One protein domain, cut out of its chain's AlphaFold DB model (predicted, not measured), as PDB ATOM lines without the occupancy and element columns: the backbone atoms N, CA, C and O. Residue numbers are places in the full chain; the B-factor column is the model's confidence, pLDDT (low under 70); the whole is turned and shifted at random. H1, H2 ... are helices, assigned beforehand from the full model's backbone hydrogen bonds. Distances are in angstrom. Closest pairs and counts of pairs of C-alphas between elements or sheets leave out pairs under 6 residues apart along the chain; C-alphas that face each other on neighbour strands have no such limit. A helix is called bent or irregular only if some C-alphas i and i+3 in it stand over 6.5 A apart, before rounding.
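AT A GLANCE: This is residues 7 to 119 of the 587 residues of an uncharacterized protein of Tulasnella calospora MUT 4182 (UniProt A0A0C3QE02). The long helix H6 runs out from a small helix cluster; its start packs on H4, H1 packs on both H4 and H2, the three centres of H1, H2 and H4 making a triangle, and H3 sits near H1 and H2. H7 folds back on residues 86 to 93 of H6, while H5 sits off to a side, touching no helix. The printed part has 113 residues with seven named helices, H1 to H7 in chain order, and no named strand: all helix. It is only just loose, close to compact, with a radius of gyration of the C-alphas of 16.4 A and spans of 51 by 37 by 21 A.

IN THESE COORDINATES: Find C-alpha 76 at (10.996, -51.867, 23.152); from there H6 runs 35.0 A to residue 103. It is irregular, with C-alphas 98 and 101 9.4 A apart, and has a kink of 70 degrees near residue 97. H1, residues 11 to 24, spans 19.9 A; H4, residues 50 to 60, spans 15.1 A. H2 is residues 31 to 37, H3 42 to 45, H5 64 to 69. H7, residues 110 to 119, spans 14.2 A, to C-alpha 119 at (21.479, -40.821, 12.076).

HOW THE PARTS SIT: Residues 76 to 83 of H6 touch H4 at a steep tilt of 51 degrees, closest at C-alphas 79 and 54, 5.0 A. H7 touches H6 at C-alphas 116 and 89, 5.1 A. H4 touches H1 at a shallow tilt of 21 degrees, C-alphas 56 and 19 being closest at 5.8 A. H1 and H2 form a helical hairpin, closest at C-alphas 18 and 33, 5.5 A. H1, H4, H5 and H7 have every O i to N i+4 pair within hydrogen-bond range; H2 has 2 of 3, H6 21 of 24, and H3 is too short for one.

THE WHOLE: The C-alphas of Ala 8 and Gly 105 are farthest apart, 51.5 A. The printed part has no cut and no long link. Residues 97 to 102, in H6, stand free. Residue 105 is under pLDDT 70.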
ATOM      1  N   ASP A   7      -6.483 -38.939  35.896       83.75
ATOM      2  CA  ASP A   7      -5.719 -39.753  36.852       83.75
ATOM      3  C   ASP A   7      -6.429 -41.051  37.273       83.75
ATOM      4  O   ASP A   7      -5.793 -41.944  37.827       83.75
ATOM      5  N   ALA A   8      -7.745 -41.157  37.058       86.19
ATOM      6  CA  ALA A   8      -8.527 -42.346  37.395       86.19
ATOM      7  C   ALA A   8      -8.522 -43.404  36.277       86.19
ATOM      8  O   ALA A   8      -9.094 -44.480  36.453       86.19
ATOM      9  N   LEU A   9      -7.917 -43.103  35.121       88.00
ATOM     10  CA  LEU A   9      -7.832 -44.041  34.007       88.00
ATOM     11  C   LEU A   9      -6.737 -45.098  34.241       88.00
ATOM     12  O   LEU A   9      -5.666 -44.776  34.757       88.00
ATOM     13  N   PRO A  10      -6.954 -46.353  33.803       89.62
ATOM     14  CA  PRO A  10      -5.905 -47.364  33.743       89.62
ATOM     15  C   PRO A  10      -4.703 -46.931  32.891       89.62
ATOM     16  O   PRO A  10      -4.862 -46.259  31.869       89.62
ATOM     17  N   THR A  11      -3.510 -47.403  33.265       87.06
ATOM     18  CA  THR A  11      -2.241 -47.145  32.558       87.06
ATOM     19  C   THR A  11      -2.304 -47.483  31.067       87.06
ATOM     20  O   THR A  11      -1.741 -46.752  30.252       87.06
ATOM     21  N   ASP A  12      -3.025 -48.539  30.692       88.44
ATOM     22  CA  ASP A  12      -3.174 -48.946  29.289       88.44
ATOM     23  C   ASP A  12      -3.959 -47.903  28.479       88.44
ATOM     24  O   ASP A  12      -3.568 -47.560  27.365       88.44
ATOM     25  N   LEU A  13      -5.015 -47.316  29.059       90.94
ATOM     26  CA  LEU A  13      -5.772 -46.242  28.407       90.94
ATOM     27  C   LEU A  13      -4.950 -44.956  28.315       90.94
ATOM     28  O   LEU A  13      -4.981 -44.288  27.287       90.94
ATOM     29  N   LEU A  14      -4.175 -44.629  29.352       90.38
ATOM     30  CA  LEU A  14      -3.255 -43.488  29.317       90.38
ATOM     31  C   LEU A  14      -2.165 -43.668  28.250       90.38
ATOM     32  O   LEU A  14      -1.816 -42.707  27.566       90.38
ATOM     33  N   THR A  15      -1.682 -44.897  28.058       91.25
ATOM     34  CA  THR A  15      -0.735 -45.246  26.990       91.25
ATOM     35  C   THR A  15      -1.373 -45.048  25.615       91.25
ATOM     36  O   THR A  15      -0.770 -44.410  24.758       91.25
ATOM     37  N   LEU A  16      -2.608 -45.517  25.408       92.25
ATOM     38  CA  LEU A  16      -3.337 -45.306  24.151       92.25
ATOM     39  C   LEU A  16      -3.581 -43.819  23.864       92.25
ATOM     40  O   LEU A  16      -3.344 -43.377  22.744       92.25
ATOM     41  N   ILE A  17      -3.978 -43.037  24.873       92.62
ATOM     42  CA  ILE A  17      -4.148 -41.581  24.751       92.62
ATOM     43  C   ILE A  17      -2.822 -40.917  24.362       92.62
ATOM     44  O   ILE A  17      -2.789 -40.072  23.471       92.62
ATOM     45  N   ALA A  18      -1.716 -41.301  25.002       92.38
ATOM     46  CA  ALA A  18      -0.394 -40.775  24.679       92.38
ATOM     47  C   ALA A  18       0.027 -41.106  23.235       92.38
ATOM     48  O   ALA A  18       0.553 -40.244  22.533       92.38
ATOM     49  N   VAL A  19      -0.225 -42.331  22.772       93.88
ATOM     50  CA  VAL A  19       0.073 -42.749  21.393       93.88
ATOM     51  C   VAL A  19      -0.792 -41.992  20.386       93.88
ATOM     52  O   VAL A  19      -0.267 -41.521  19.380       93.88
ATOM     53  N   ASP A  20      -2.081 -41.806  20.669       94.81
ATOM     54  CA  ASP A  20      -2.981 -41.030  19.813       94.81
ATOM     55  C   ASP A  20      -2.550 -39.556  19.727       94.81
ATOM     56  O   ASP A  20      -2.450 -38.992  18.638       94.81
ATOM     57  N   LEU A  21      -2.145 -38.949  20.847       94.12
ATOM     58  CA  LEU A  21      -1.574 -37.596  20.871       94.12
ATOM     59  C   LEU A  21      -0.268 -37.472  20.075       94.12
ATOM     60  O   LEU A  21       0.015 -36.407  19.517       94.12
ATOM     61  N   ALA A  22       0.552 -38.525  20.038       94.00
ATOM     62  CA  ALA A  22       1.722 -38.570  19.163       94.00
ATOM     63  C   ALA A  22       1.311 -38.695  17.688       94.00
ATOM     64  O   ALA A  22       1.929 -38.070  16.831       94.00
ATOM     65  N   ALA A  23       0.259 -39.460  17.386       93.81
ATOM     66  CA  ALA A  23      -0.240 -39.661  16.027       93.81
ATOM     67  C   ALA A  23      -0.913 -38.411  15.445       93.81
ATOM     68  O   ALA A  23      -0.790 -38.159  14.249       93.81
ATOM     69  N   GLN A  24      -1.555 -37.590  16.282       94.12
ATOM     70  CA  GLN A  24      -2.098 -36.282  15.892       94.12
ATOM     71  C   GLN A  24      -0.998 -35.251  15.580       94.12
ATOM     72  O   GLN A  24      -1.202 -34.329  14.788       94.12
ATOM     73  N   HIS A  25       0.186 -35.411  16.178       88.81
ATOM     74  CA  HIS A  25       1.347 -34.543  15.969       88.81
ATOM     75  C   HIS A  25       2.589 -35.362  15.578       88.81
ATOM     76  O   HIS A  25       3.580 -35.383  16.314       88.81
ATOM     77  N   PRO A  26       2.567 -36.034  14.411       88.88
ATOM     78  CA  PRO A  26       3.598 -37.003  14.064       88.88
ATOM     79  C   PRO A  26       4.935 -36.329  13.738       88.88
ATOM     80  O   PRO A  26       5.982 -36.940  13.925       88.88
ATOM     81  N   ARG A  27       4.922 -35.069  13.280       92.62
ATOM     82  CA  ARG A  27       6.112 -34.305  12.882       92.62
ATOM     83  C   ARG A  27       6.721 -33.550  14.067       92.62
ATOM     84  O   ARG A  27       6.055 -32.735  14.702       92.62
ATOM     85  N   GLY A  28       8.027 -33.710  14.266       92.81
ATOM     86  CA  GLY A  28       8.771 -33.036  15.331       92.81
ATOM     87  C   GLY A  28       8.753 -33.790  16.668       92.81
ATOM     88  O   GLY A  28       8.098 -34.824  16.794       92.81
ATOM     89  N   PRO A  29       9.505 -33.311  17.678       93.94
ATOM     90  CA  PRO A  29       9.622 -33.994  18.959       93.94
ATOM     91  C   PRO A  29       8.242 -34.237  19.586       93.94
ATOM     92  O   PRO A  29       7.397 -33.344  19.493       93.94
ATOM     93  N   PRO A  30       8.021 -35.372  20.276       93.12
ATOM     94  CA  PRO A  30       6.733 -35.752  20.869       93.12
ATOM     95  C   PRO A  30       6.390 -34.918  22.121       93.12
ATOM     96  O   PRO A  30       6.170 -35.434  23.217       93.12
ATOM     97  N   ALA A  31       6.366 -33.590  21.982       91.00
ATOM     98  CA  ALA A  31       6.112 -32.643  23.060       91.00
ATOM     99  C   ALA A  31       4.690 -32.789  23.623       91.00
ATOM    100  O   ALA A  31       4.508 -32.663  24.832       91.00
ATOM    101  N   SER A  32       3.706 -33.138  22.784       89.44
ATOM    102  CA  SER A  32       2.333 -33.444  23.219       89.44
ATOM    103  C   SER A  32       2.287 -34.573  24.254       89.44
ATOM    104  O   SER A  32       1.494 -34.517  25.192       89.44
ATOM    105  N   VAL A  33       3.188 -35.550  24.145       90.31
ATOM    106  CA  VAL A  33       3.292 -36.666  25.088       90.31
ATOM    107  C   VAL A  33       4.152 -36.288  26.288       90.31
ATOM    108  O   VAL A  33       3.659 -36.224  27.410       90.31
ATOM    109  N   TYR A  34       5.438 -36.008  26.078       88.81
ATOM    110  CA  TYR A  34       6.384 -35.913  27.195       88.81
ATOM    111  C   TYR A  34       6.327 -34.567  27.926       88.81
ATOM    112  O   TYR A  34       6.477 -34.520  29.148       88.81
ATOM    113  N   THR A  35       6.097 -33.470  27.203       87.62
ATOM    114  CA  THR A  35       6.038 -32.125  27.794       87.62
ATOM    115  C   THR A  35       4.633 -31.782  28.264       87.62
ATOM    116  O   THR A  35       4.494 -31.238  29.352       87.62
ATOM    117  N   ASN A  36       3.596 -32.123  27.495       89.25
ATOM    118  CA  ASN A  36       2.233 -31.710  27.820       89.25
ATOM    119  C   ASN A  36       1.530 -32.744  28.704       89.25
ATOM    120  O   ASN A  36       1.135 -32.393  29.808       89.25
ATOM    121  N   LEU A  37       1.408 -34.008  28.275       88.44
ATOM    122  CA  LEU A  37       0.669 -35.035  29.025       88.44
ATOM    123  C   LEU A  37       1.434 -35.538  30.261       88.44
ATOM    124  O   LEU A  37       0.943 -35.428  31.385       88.44
ATOM    125  N   LEU A  38       2.649 -36.064  30.083       88.81
ATOM    126  CA  LEU A  38       3.412 -36.728  31.152       88.81
ATOM    127  C   LEU A  38       3.939 -35.770  32.232       88.81
ATOM    128  O   LEU A  38       4.429 -36.220  33.267       88.81
ATOM    129  N   SER A  39       3.827 -34.457  32.017       89.62
ATOM    130  CA  SER A  39       4.195 -33.437  33.008       89.62
ATOM    131  C   SER A  39       3.005 -32.921  33.832       89.62
ATOM    132  O   SER A  39       3.209 -32.077  34.702       89.62
ATOM    133  N   THR A  40       1.782 -33.419  33.603       88.50
ATOM    134  CA  THR A  40       0.570 -32.947  34.307       88.50
ATOM    135  C   THR A  40       0.462 -33.435  35.755       88.50
ATOM    136  O   THR A  40       0.220 -32.633  36.655       88.50
ATOM    137  N   SER A  41       0.638 -34.736  36.004       87.81
ATOM    138  CA  SER A  41       0.464 -35.353  37.326       87.81
ATOM    139  C   SER A  41       1.467 -36.488  37.568       87.81
ATOM    140  O   SER A  41       2.043 -37.049  36.633       87.81
ATOM    141  N   ARG A  42       1.697 -36.850  38.841       85.06
ATOM    142  CA  ARG A  42       2.582 -37.981  39.194       85.06
ATOM    143  C   ARG A  42       2.044 -39.333  38.693       85.06
ATOM    144  O   ARG A  42       2.856 -40.073  38.139       85.06
ATOM    145  N   PRO A  43       0.740 -39.662  38.839       82.94
ATOM    146  CA  PRO A  43       0.174 -40.891  38.277       82.94
ATOM    147  C   PRO A  43       0.344 -40.985  36.759       82.94
ATOM    148  O   PRO A  43       0.790 -42.013  36.257       82.94
ATOM    149  N   ILE A  44       0.090 -39.894  36.031       85.94
ATOM    150  CA  ILE A  44       0.242 -39.871  34.571       85.94
ATOM    151  C   ILE A  44       1.718 -39.992  34.186       85.94
ATOM    152  O   ILE A  44       2.060 -40.758  33.292       85.94
ATOM    153  N   ARG A  45       2.632 -39.324  34.897       87.06
ATOM    154  CA  ARG A  45       4.074 -39.458  34.647       87.06
ATOM    155  C   ARG A  45       4.585 -40.887  34.832       87.06
ATOM    156  O   ARG A  45       5.489 -41.297  34.108       87.06
ATOM    157  N   ALA A  46       4.010 -41.644  35.768       84.44
ATOM    158  CA  ALA A  46       4.378 -43.038  36.016       84.44
ATOM    159  C   ALA A  46       4.064 -43.971  34.830       84.44
ATOM    160  O   ALA A  46       4.606 -45.070  34.767       84.44
ATOM    161  N   THR A  47       3.249 -43.527  33.867       83.94
ATOM    162  CA  THR A  47       2.986 -44.266  32.618       83.94
ATOM    163  C   THR A  47       4.151 -44.215  31.623       83.94
ATOM    164  O   THR A  47       4.202 -45.010  30.682       83.94
ATOM    165  N   SER A  48       5.126 -43.324  31.847       89.00
ATOM    166  CA  SER A  48       6.365 -43.270  31.072       89.00
ATOM    167  C   SER A  48       7.108 -44.600  31.180       89.00
ATOM    168  O   SER A  48       7.622 -44.958  32.237       89.00
ATOM    169  N   SER A  49       7.199 -45.318  30.068       91.69
ATOM    170  CA  SER A  49       7.841 -46.628  29.991       91.69
ATOM    171  C   SER A  49       8.553 -46.800  28.646       91.69
ATOM    172  O   SER A  49       8.153 -46.163  27.665       91.69
ATOM    173  N   PRO A  50       9.551 -47.700  28.551       92.25
ATOM    174  CA  PRO A  50      10.150 -48.058  27.265       92.25
ATOM    175  C   PRO A  50       9.115 -48.564  26.254       92.25
ATOM    176  O   PRO A  50       9.256 -48.350  25.053       92.25
ATOM    177  N   HIS A  51       8.034 -49.191  26.734       93.38
ATOM    178  CA  HIS A  51       6.928 -49.617  25.885       93.38
ATOM    179  C   HIS A  51       6.215 -48.422  25.238       93.38
ATOM    180  O   HIS A  51       6.116 -48.385  24.012       93.38
ATOM    181  N   LEU A  52       5.809 -47.411  26.017       94.25
ATOM    182  CA  LEU A  52       5.202 -46.188  25.479       94.25
ATOM    183  C   LEU A  52       6.127 -45.506  24.459       94.25
ATOM    184  O   LEU A  52       5.691 -45.202  23.350       94.25
ATOM    185  N   SER A  53       7.410 -45.326  24.789       93.69
ATOM    186  CA  SER A  53       8.385 -44.744  23.858       93.69
ATOM    187  C   SER A  53       8.527 -45.556  22.571       93.69
ATOM    188  O   SER A  53       8.608 -44.979  21.489       93.69
ATOM    189  N   SER A  54       8.500 -46.890  22.650       94.44
ATOM    190  CA  SER A  54       8.563 -47.749  21.462       94.44
ATOM    191  C   SER A  54       7.343 -47.601  20.545       94.44
ATOM    192  O   SER A  54       7.471 -47.722  19.325       94.44
ATOM    193  N   LEU A  55       6.164 -47.319  21.111       95.31
ATOM    194  CA  LEU A  55       4.945 -47.046  20.350       95.31
ATOM    195  C   LEU A  55       5.003 -45.653  19.718       95.31
ATOM    196  O   LEU A  55       4.729 -45.511  18.529       95.31
ATOM    197  N   VAL A  56       5.447 -44.641  20.471       95.62
ATOM    198  CA  VAL A  56       5.679 -43.286  19.945       95.62
ATOM    199  C   VAL A  56       6.706 -43.307  18.807       95.62
ATOM    200  O   VAL A  56       6.488 -42.672  17.777       95.62
ATOM    201  N   PHE A  57       7.783 -44.087  18.932       95.50
ATOM    202  CA  PHE A  57       8.763 -44.264  17.860       95.50
ATOM    203  C   PHE A  57       8.119 -44.816  16.587       95.50
ATOM    204  O   PHE A  57       8.314 -44.251  15.518       95.50
ATOM    205  N   GLN A  58       7.302 -45.867  16.696       94.81
ATOM    206  CA  GLN A  58       6.601 -46.463  15.551       94.81
ATOM    207  C   GLN A  58       5.593 -45.511  14.895       94.81
ATOM    208  O   GLN A  58       5.300 -45.643  13.704       94.81
ATOM    209  N   VAL A  59       5.057 -44.550  15.650       95.50
ATOM    210  CA  VAL A  59       4.212 -43.484  15.106       95.50
ATOM    211  C   VAL A  59       5.048 -42.488  14.302       95.50
ATOM    212  O   VAL A  59       4.661 -42.176  13.176       95.50
ATOM    213  N   GLN A  60       6.186 -42.036  14.838       95.25
ATOM    214  CA  GLN A  60       6.966 -40.920  14.287       95.25
ATOM    215  C   GLN A  60       8.040 -41.307  13.255       95.25
ATOM    216  O   GLN A  60       8.403 -40.463  12.436       95.25
ATOM    217  N   PHE A  61       8.542 -42.542  13.290       96.56
ATOM    218  CA  PHE A  61       9.628 -43.047  12.443       96.56
ATOM    219  C   PHE A  61       9.251 -44.374  11.775       96.56
ATOM    220  O   PHE A  61       8.375 -45.108  12.242       96.56
ATOM    221  N   ASP A  62       9.931 -44.680  10.673       95.19
ATOM    222  CA  ASP A  62       9.771 -45.935   9.943       95.19
ATOM    223  C   ASP A  62      10.540 -47.072  10.627       95.19
ATOM    224  O   ASP A  62      11.667 -46.900  11.092       95.19
ATOM    225  N   VAL A  63       9.914 -48.252  10.706       92.44
ATOM    226  CA  VAL A  63      10.443 -49.418  11.449       92.44
ATOM    227  C   VAL A  63      10.505 -50.681  10.586       92.44
ATOM    228  O   VAL A  63      11.087 -51.682  10.999       92.44
ATOM    229  N   GLN A  64       9.922 -50.674   9.382       90.25
ATOM    230  CA  GLN A  64       9.842 -51.885   8.559       90.25
ATOM    231  C   GLN A  64      11.223 -52.333   8.087       90.25
ATOM    232  O   GLN A  64      11.572 -53.498   8.271       90.25
ATOM    233  N   ALA A  65      12.046 -51.406   7.592       89.19
ATOM    234  CA  ALA A  65      13.441 -51.674   7.246       89.19
ATOM    235  C   ALA A  65      14.211 -52.314   8.405       89.19
ATOM    236  O   ALA A  65      14.895 -53.320   8.239       89.19
ATOM    237  N   VAL A  66      14.036 -51.771   9.608       88.25
ATOM    238  CA  VAL A  66      14.685 -52.255  10.825       88.25
ATOM    239  C   VAL A  66      14.235 -53.675  11.162       88.25
ATOM    240  O   VAL A  66      15.069 -54.540  11.417       88.25
ATOM    241  N   LYS A  67      12.922 -53.941  11.133       86.38
ATOM    242  CA  LYS A  67      12.361 -55.276  11.384       86.38
ATOM    243  C   LYS A  67      12.871 -56.300  10.375       86.38
ATOM    244  O   LYS A  67      13.220 -57.398  10.798       86.38
ATOM    245  N   ARG A  68      12.956 -55.939   9.089       85.94
ATOM    246  CA  ARG A  68      13.519 -56.806   8.040       85.94
ATOM    247  C   ARG A  68      15.003 -57.076   8.282       85.94
ATOM    248  O   ARG A  68      15.394 -58.227   8.374       85.94
ATOM    249  N   ARG A  69      15.809 -56.030   8.475       83.56
ATOM    250  CA  ARG A  69      17.274 -56.109   8.646       83.56
ATOM    251  C   ARG A  69      17.734 -56.706   9.970       83.56
ATOM    252  O   ARG A  69      18.924 -56.956  10.118       83.56
ATOM    253  N   LEU A  70      16.833 -56.824  10.948       78.38
ATOM    254  CA  LEU A  70      17.097 -57.419  12.259       78.38
ATOM    255  C   LEU A  70      16.277 -58.691  12.526       78.38
ATOM    256  O   LEU A  70      16.250 -59.156  13.666       78.38
ATOM    257  N   HIS A  71      15.584 -59.233  11.519       75.38
ATOM    258  CA  HIS A  71      14.697 -60.404  11.633       75.38
ATOM    259  C   HIS A  71      13.747 -60.326  12.847       75.38
ATOM    260  O   HIS A  71      13.602 -61.266  13.625       75.38
ATOM    261  N   GLY A  72      13.152 -59.151  13.071       72.62
ATOM    262  CA  GLY A  72      12.219 -58.915  14.175       72.62
ATOM    263  C   GLY A  72      12.836 -58.859  15.580       72.62
ATOM    264  O   GLY A  72      12.093 -58.655  16.537       72.62
ATOM    265  N   ARG A  73      14.166 -58.955  15.743       76.50
ATOM    266  CA  ARG A  73      14.875 -58.929  17.048       76.50
ATOM    267  C   ARG A  73      14.965 -57.532  17.690       76.50
ATOM    268  O   ARG A  73      15.945 -57.201  18.354       76.50
ATOM    269  N   VAL A  74      13.954 -56.695  17.490       83.75
ATOM    270  CA  VAL A  74      13.911 -55.312  17.980       83.75
ATOM    271  C   VAL A  74      13.157 -55.265  19.305       83.75
ATOM    272  O   VAL A  74      11.985 -55.629  19.370       83.75
ATOM    273  N   THR A  75      13.815 -54.801  20.367       89.12
ATOM    274  CA  THR A  75      13.194 -54.692  21.697       89.12
ATOM    275  C   THR A  75      12.573 -53.307  21.924       89.12
ATOM    276  O   THR A  75      13.060 -52.318  21.370       89.12
ATOM    277  N   PRO A  76      11.541 -53.175  22.782       90.50
ATOM    278  CA  PRO A  76      10.996 -51.867  23.152       90.50
ATOM    279  C   PRO A  76      12.048 -50.919  23.743       90.50
ATOM    280  O   PRO A  76      12.060 -49.733  23.428       90.50
ATOM    281  N   THR A  77      12.976 -51.449  24.545       91.31
ATOM    282  CA  THR A  77      14.093 -50.684  25.118       91.31
ATOM    283  C   THR A  77      15.028 -50.141  24.040       91.31
ATOM    284  O   THR A  77      15.481 -49.004  24.146       91.31
ATOM    285  N   ALA A  78      15.285 -50.916  22.983       90.19
ATOM    286  CA  ALA A  78      16.085 -50.449  21.856       90.19
ATOM    287  C   ALA A  78      15.414 -49.290  21.110       90.19
ATOM    288  O   ALA A  78      16.063 -48.295  20.792       90.19
ATOM    289  N   LEU A  79      14.102 -49.386  20.886       92.62
ATOM    290  CA  LEU A  79      13.332 -48.322  20.238       92.62
ATOM    291  C   LEU A  79      13.236 -47.053  21.094       92.62
ATOM    292  O   LEU A  79      13.279 -45.956  20.548       92.62
ATOM    293  N   ASP A  80      13.147 -47.175  22.421       92.62
ATOM    294  CA  ASP A  80      13.207 -46.023  23.331       92.62
ATOM    295  C   ASP A  80      14.560 -45.297  23.246       92.62
ATOM    296  O   ASP A  80      14.610 -44.075  23.095       92.62
ATOM    297  N   GLN A  81      15.667 -46.045  23.264       91.81
ATOM    298  CA  GLN A  81      17.007 -45.471  23.118       91.81
ATOM    299  C   GLN A  81      17.186 -44.786  21.757       91.81
ATOM    300  O   GLN A  81      17.701 -43.667  21.687       91.81
ATOM    301  N   GLU A  82      16.710 -45.411  20.679       93.06
ATOM    302  CA  GLU A  82      16.760 -44.829  19.337       93.06
ATOM    303  C   GLU A  82      15.847 -43.606  19.188       93.06
ATOM    304  O   GLU A  82      16.251 -42.630  18.556       93.06
ATOM    305  N   LEU A  83      14.674 -43.572  19.832       94.38
ATOM    306  CA  LEU A  83      13.821 -42.378  19.873       94.38
ATOM    307  C   LEU A  83      14.582 -41.178  20.445       94.38
ATOM    308  O   LEU A  83      14.590 -40.091  19.860       94.38
ATOM    309  N   GLN A  84      15.249 -41.379  21.582       92.88
ATOM    310  CA  GLN A  84      16.027 -40.334  22.245       92.88
ATOM    311  C   GLN A  84      17.223 -39.902  21.387       92.88
ATOM    312  O   GLN A  84      17.449 -38.700  21.200       92.88
ATOM    313  N   ARG A  85      17.959 -40.868  20.824       93.50
ATOM    314  CA  ARG A  85      19.129 -40.626  19.971       93.50
ATOM    315  C   ARG A  85      18.772 -39.850  18.704       93.50
ATOM    316  O   ARG A  85      19.417 -38.840  18.405       93.50
ATOM    317  N   ARG A  86      17.723 -40.268  17.986       95.75
ATOM    318  CA  ARG A  86      17.256 -39.586  16.771       95.75
ATOM    319  C   ARG A  86      16.805 -38.171  17.086       95.75
ATOM    320  O   ARG A  86      17.262 -37.237  16.438       95.75
ATOM    321  N   TRP A  87      16.008 -37.961  18.135       96.38
ATOM    322  CA  TRP A  87      15.563 -36.611  18.486       96.38
ATOM    323  C   TRP A  87      16.681 -35.687  18.962       96.38
ATOM    324  O   TRP A  87      16.644 -34.492  18.659       96.38
ATOM    325  N   LYS A  88      17.679 -36.209  19.682       95.75
ATOM    326  CA  LYS A  88      18.880 -35.442  20.038       95.75
ATOM    327  C   LYS A  88      19.609 -34.976  18.777       95.75
ATOM    328  O   LYS A  88      19.921 -33.791  18.666       95.75
ATOM    329  N   SER A  89      19.791 -35.881  17.820       96.50
ATOM    330  CA  SER A  89      20.502 -35.610  16.570       96.50
ATOM    331  C   SER A  89      19.746 -34.635  15.668       96.50
ATOM    332  O   SER A  89      20.272 -33.598  15.277       96.50
ATOM    333  N   LEU A  90      18.450 -34.870  15.439       97.88
ATOM    334  CA  LEU A  90      17.597 -33.990  14.633       97.88
ATOM    335  C   LEU A  90      17.521 -32.565  15.204       97.88
ATOM    336  O   LEU A  90      17.492 -31.598  14.444       97.88
ATOM    337  N   LYS A  91      17.516 -32.404  16.536       97.06
ATOM    338  CA  LYS A  91      17.576 -31.077  17.179       97.06
ATOM    339  C   LYS A  91      18.893 -30.357  16.880       97.06
ATOM    340  O   LYS A  91      18.857 -29.164  16.579       97.06
ATOM    341  N   ARG A  92      20.033 -31.060  16.943       95.56
ATOM    342  CA  ARG A  92      21.350 -30.496  16.592       95.56
ATOM    343  C   ARG A  92      21.418 -30.122  15.114       95.56
ATOM    344  O   ARG A  92      21.792 -28.991  14.814       95.56
ATOM    345  N   ILE A  93      20.958 -31.007  14.227       96.56
ATOM    346  CA  ILE A  93      20.853 -30.762  12.780       96.56
ATOM    347  C   ILE A  93      20.047 -29.487  12.514       96.56
ATOM    348  O   ILE A  93      20.533 -28.582  11.838       96.56
ATOM    349  N   ARG A  94      18.855 -29.359  13.112       96.56
ATOM    350  CA  ARG A  94      17.988 -28.182  12.934       96.56
ATOM    351  C   ARG A  94      18.630 -26.890  13.435       96.56
ATOM    352  O   ARG A  94      18.511 -25.842  12.793       96.56
ATOM    353  N   TRP A  95      19.293 -26.947  14.585       95.00
ATOM    354  CA  TRP A  95      20.015 -25.803  15.136       95.00
ATOM    355  C   TRP A  95      21.167 -25.374  14.217       95.00
ATOM    356  O   TRP A  95      21.246 -24.201  13.853       95.00
ATOM    357  N   ALA A  96      22.001 -26.318  13.776       93.44
ATOM    358  CA  ALA A  96      23.125 -26.056  12.883       93.44
ATOM    359  C   ALA A  96      22.662 -25.536  11.510       93.44
ATOM    360  O   ALA A  96      23.230 -24.575  10.995       93.44
ATOM    361  N   ALA A  97      21.570 -26.085  10.967       92.31
ATOM    362  CA  ALA A  97      20.930 -25.589   9.749       92.31
ATOM    363  C   ALA A  97      20.511 -24.113   9.863       92.31
ATOM    364  O   ALA A  97      20.647 -23.355   8.907       92.31
ATOM    365  N   SER A  98      20.027 -23.696  11.039       92.00
ATOM    366  CA  SER A  98      19.585 -22.316  11.290       92.00
ATOM    367  C   SER A  98      20.753 -21.353  11.518       92.00
ATOM    368  O   SER A  98      20.669 -20.177  11.176       92.00
ATOM    369  N   ALA A  99      21.841 -21.837  12.116       89.94
ATOM    370  CA  ALA A  99      23.009 -21.031  12.454       89.94
ATOM    371  C   ALA A  99      24.038 -20.919  11.304       89.94
ATOM    372  O   ALA A  99      24.887 -20.023  11.317       89.94
ATOM    373  N   GLY A 100      23.942 -21.787  10.291       85.69
ATOM    374  CA  GLY A 100      24.736 -21.731   9.062       85.69
ATOM    375  C   GLY A 100      26.186 -22.219   9.218       85.69
ATOM    376  O   GLY A 100      26.546 -22.781  10.250       85.69
ATOM    377  N   PRO A 101      27.061 -21.990   8.217       81.06
ATOM    378  CA  PRO A 101      28.419 -22.555   8.165       81.06
ATOM    379  C   PRO A 101      29.361 -22.134   9.307       81.06
ATOM    380  O   PRO A 101      30.428 -22.708   9.474       81.06
ATOM    381  N   SER A 102      29.003 -21.124  10.101       81.50
ATOM    382  CA  SER A 102      29.864 -20.618  11.180       81.50
ATOM    383  C   SER A 102      29.899 -21.512  12.429       81.50
ATOM    384  O   SER A 102      30.727 -21.295  13.314       81.50
ATOM    385  N   VAL A 103      28.996 -22.497  12.544       83.69
ATOM    386  CA  VAL A 103      28.916 -23.370  13.733       83.69
ATOM    387  C   VAL A 103      29.969 -24.469  13.775       83.69
ATOM    388  O   VAL A 103      30.329 -24.923  14.865       83.69
ATOM    389  N   TRP A 104      30.449 -24.895  12.609       81.94
ATOM    390  CA  TRP A 104      31.345 -26.032  12.465       81.94
ATOM    391  C   TRP A 104      32.741 -25.718  13.032       81.94
ATOM    392  O   TRP A 104      33.263 -24.617  12.861       81.94
ATOM    393  N   GLY A 105      33.342 -26.673  13.748       69.31
ATOM    394  CA  GLY A 105      34.694 -26.564  14.315       69.31
ATOM    395  C   GLY A 105      34.773 -25.974  15.730       69.31
ATOM    396  O   GLY A 105      35.520 -26.499  16.546       69.31
ATOM    397  N   ASN A 106      33.987 -24.939  16.059       71.62
ATOM    398  CA  ASN A 106      34.065 -24.279  17.379       71.62
ATOM    399  C   ASN A 106      32.966 -24.703  18.363       71.62
ATOM    400  O   ASN A 106      33.239 -24.914  19.541       71.62
ATOM    401  N   ARG A 107      31.709 -24.786  17.909       77.44
ATOM    402  CA  ARG A 107      30.549 -25.128  18.765       77.44
ATOM    403  C   ARG A 107      29.941 -26.483  18.435       77.44
ATOM    404  O   ARG A 107      28.919 -26.852  19.006       77.44
ATOM    405  N   TYR A 108      30.560 -27.191  17.499       86.06
ATOM    406  CA  TYR A 108      30.054 -28.434  16.966       86.06
ATOM    407  C   TYR A 108      31.232 -29.361  16.693       86.06
ATOM    408  O   TYR A 108      31.998 -29.163  15.749       86.06
ATOM    409  N   ASP A 109      31.431 -30.296  17.618       88.88
ATOM    410  CA  ASP A 109      32.552 -31.223  17.623       88.88
ATOM    411  C   ASP A 109      32.386 -32.312  16.553       88.88
ATOM    412  O   ASP A 109      31.272 -32.675  16.174       88.88
ATOM    413  N   LEU A 110      33.509 -32.857  16.080       87.25
ATOM    414  CA  LEU A 110      33.517 -33.852  15.005       87.25
ATOM    415  C   LEU A 110      32.698 -35.106  15.345       87.25
ATOM    416  O   LEU A 110      32.051 -35.653  14.455       87.25
ATOM    417  N   ALA A 111      32.683 -35.543  16.608       89.00
ATOM    418  CA  ALA A 111      31.940 -36.734  17.012       89.00
ATOM    419  C   ALA A 111      30.423 -36.514  16.911       89.00
ATOM    420  O   ALA A 111      29.722 -37.365  16.366       89.00
ATOM    421  N   SER A 112      29.924 -35.351  17.345       91.81
ATOM    422  CA  SER A 112      28.519 -34.967  17.151       91.81
ATOM    423  C   SER A 112      28.141 -34.884  15.672       91.81
ATOM    424  O   SER A 112      27.068 -35.344  15.296       91.81
ATOM    425  N   ILE A 113      29.022 -34.341  14.824       92.19
ATOM    426  CA  ILE A 113      28.779 -34.256  13.377       92.19
ATOM    427  C   ILE A 113      28.667 -35.658  12.772       92.19
ATOM    428  O   ILE A 113      27.729 -35.935  12.031       92.19
ATOM    429  N   VAL A 114      29.605 -36.550  13.095       91.50
ATOM    430  CA  VAL A 114      29.588 -37.937  12.613       91.50
ATOM    431  C   VAL A 114      28.329 -38.663  13.095       91.50
ATOM    432  O   VAL A 114      27.677 -39.327  12.292       91.50
ATOM    433  N   GLU A 115      27.940 -38.499  14.365       91.94
ATOM    434  CA  GLU A 115      26.697 -39.065  14.909       91.94
ATOM    435  C   GLU A 115      25.463 -38.568  14.138       91.94
ATOM    436  O   GLU A 115      24.631 -39.374  13.720       91.94
ATOM    437  N   ASP A 116      25.368 -37.259  13.901       95.12
ATOM    438  CA  ASP A 116      24.238 -36.634  13.212       95.12
ATOM    439  C   ASP A 116      24.138 -37.076  11.744       95.12
ATOM    440  O   ASP A 116      23.047 -37.398  11.264       95.12
ATOM    441  N   MET A 117      25.275 -37.167  11.048       94.56
ATOM    442  CA  MET A 117      25.355 -37.657   9.669       94.56
ATOM    443  C   MET A 117      24.963 -39.137   9.564       94.56
ATOM    444  O   MET A 117      24.244 -39.513   8.640       94.56
ATOM    445  N   TRP A 118      25.372 -39.975  10.521       94.06
ATOM    446  CA  TRP A 118      24.958 -41.379  10.573       94.06
ATOM    447  C   TRP A 118      23.469 -41.541  10.840       94.06
ATOM    448  O   TRP A 118      22.813 -42.324  10.156       94.06
ATOM    449  N   VAL A 119      22.918 -40.792  11.799       95.12
ATOM    450  CA  VAL A 119      21.479 -40.821  12.076       95.12
ATOM    451  C   VAL A 119      20.689 -40.399  10.840       95.12
ATOM    452  O   VAL A 119      19.719 -41.069  10.491       95.12
TER     453      VAL A 119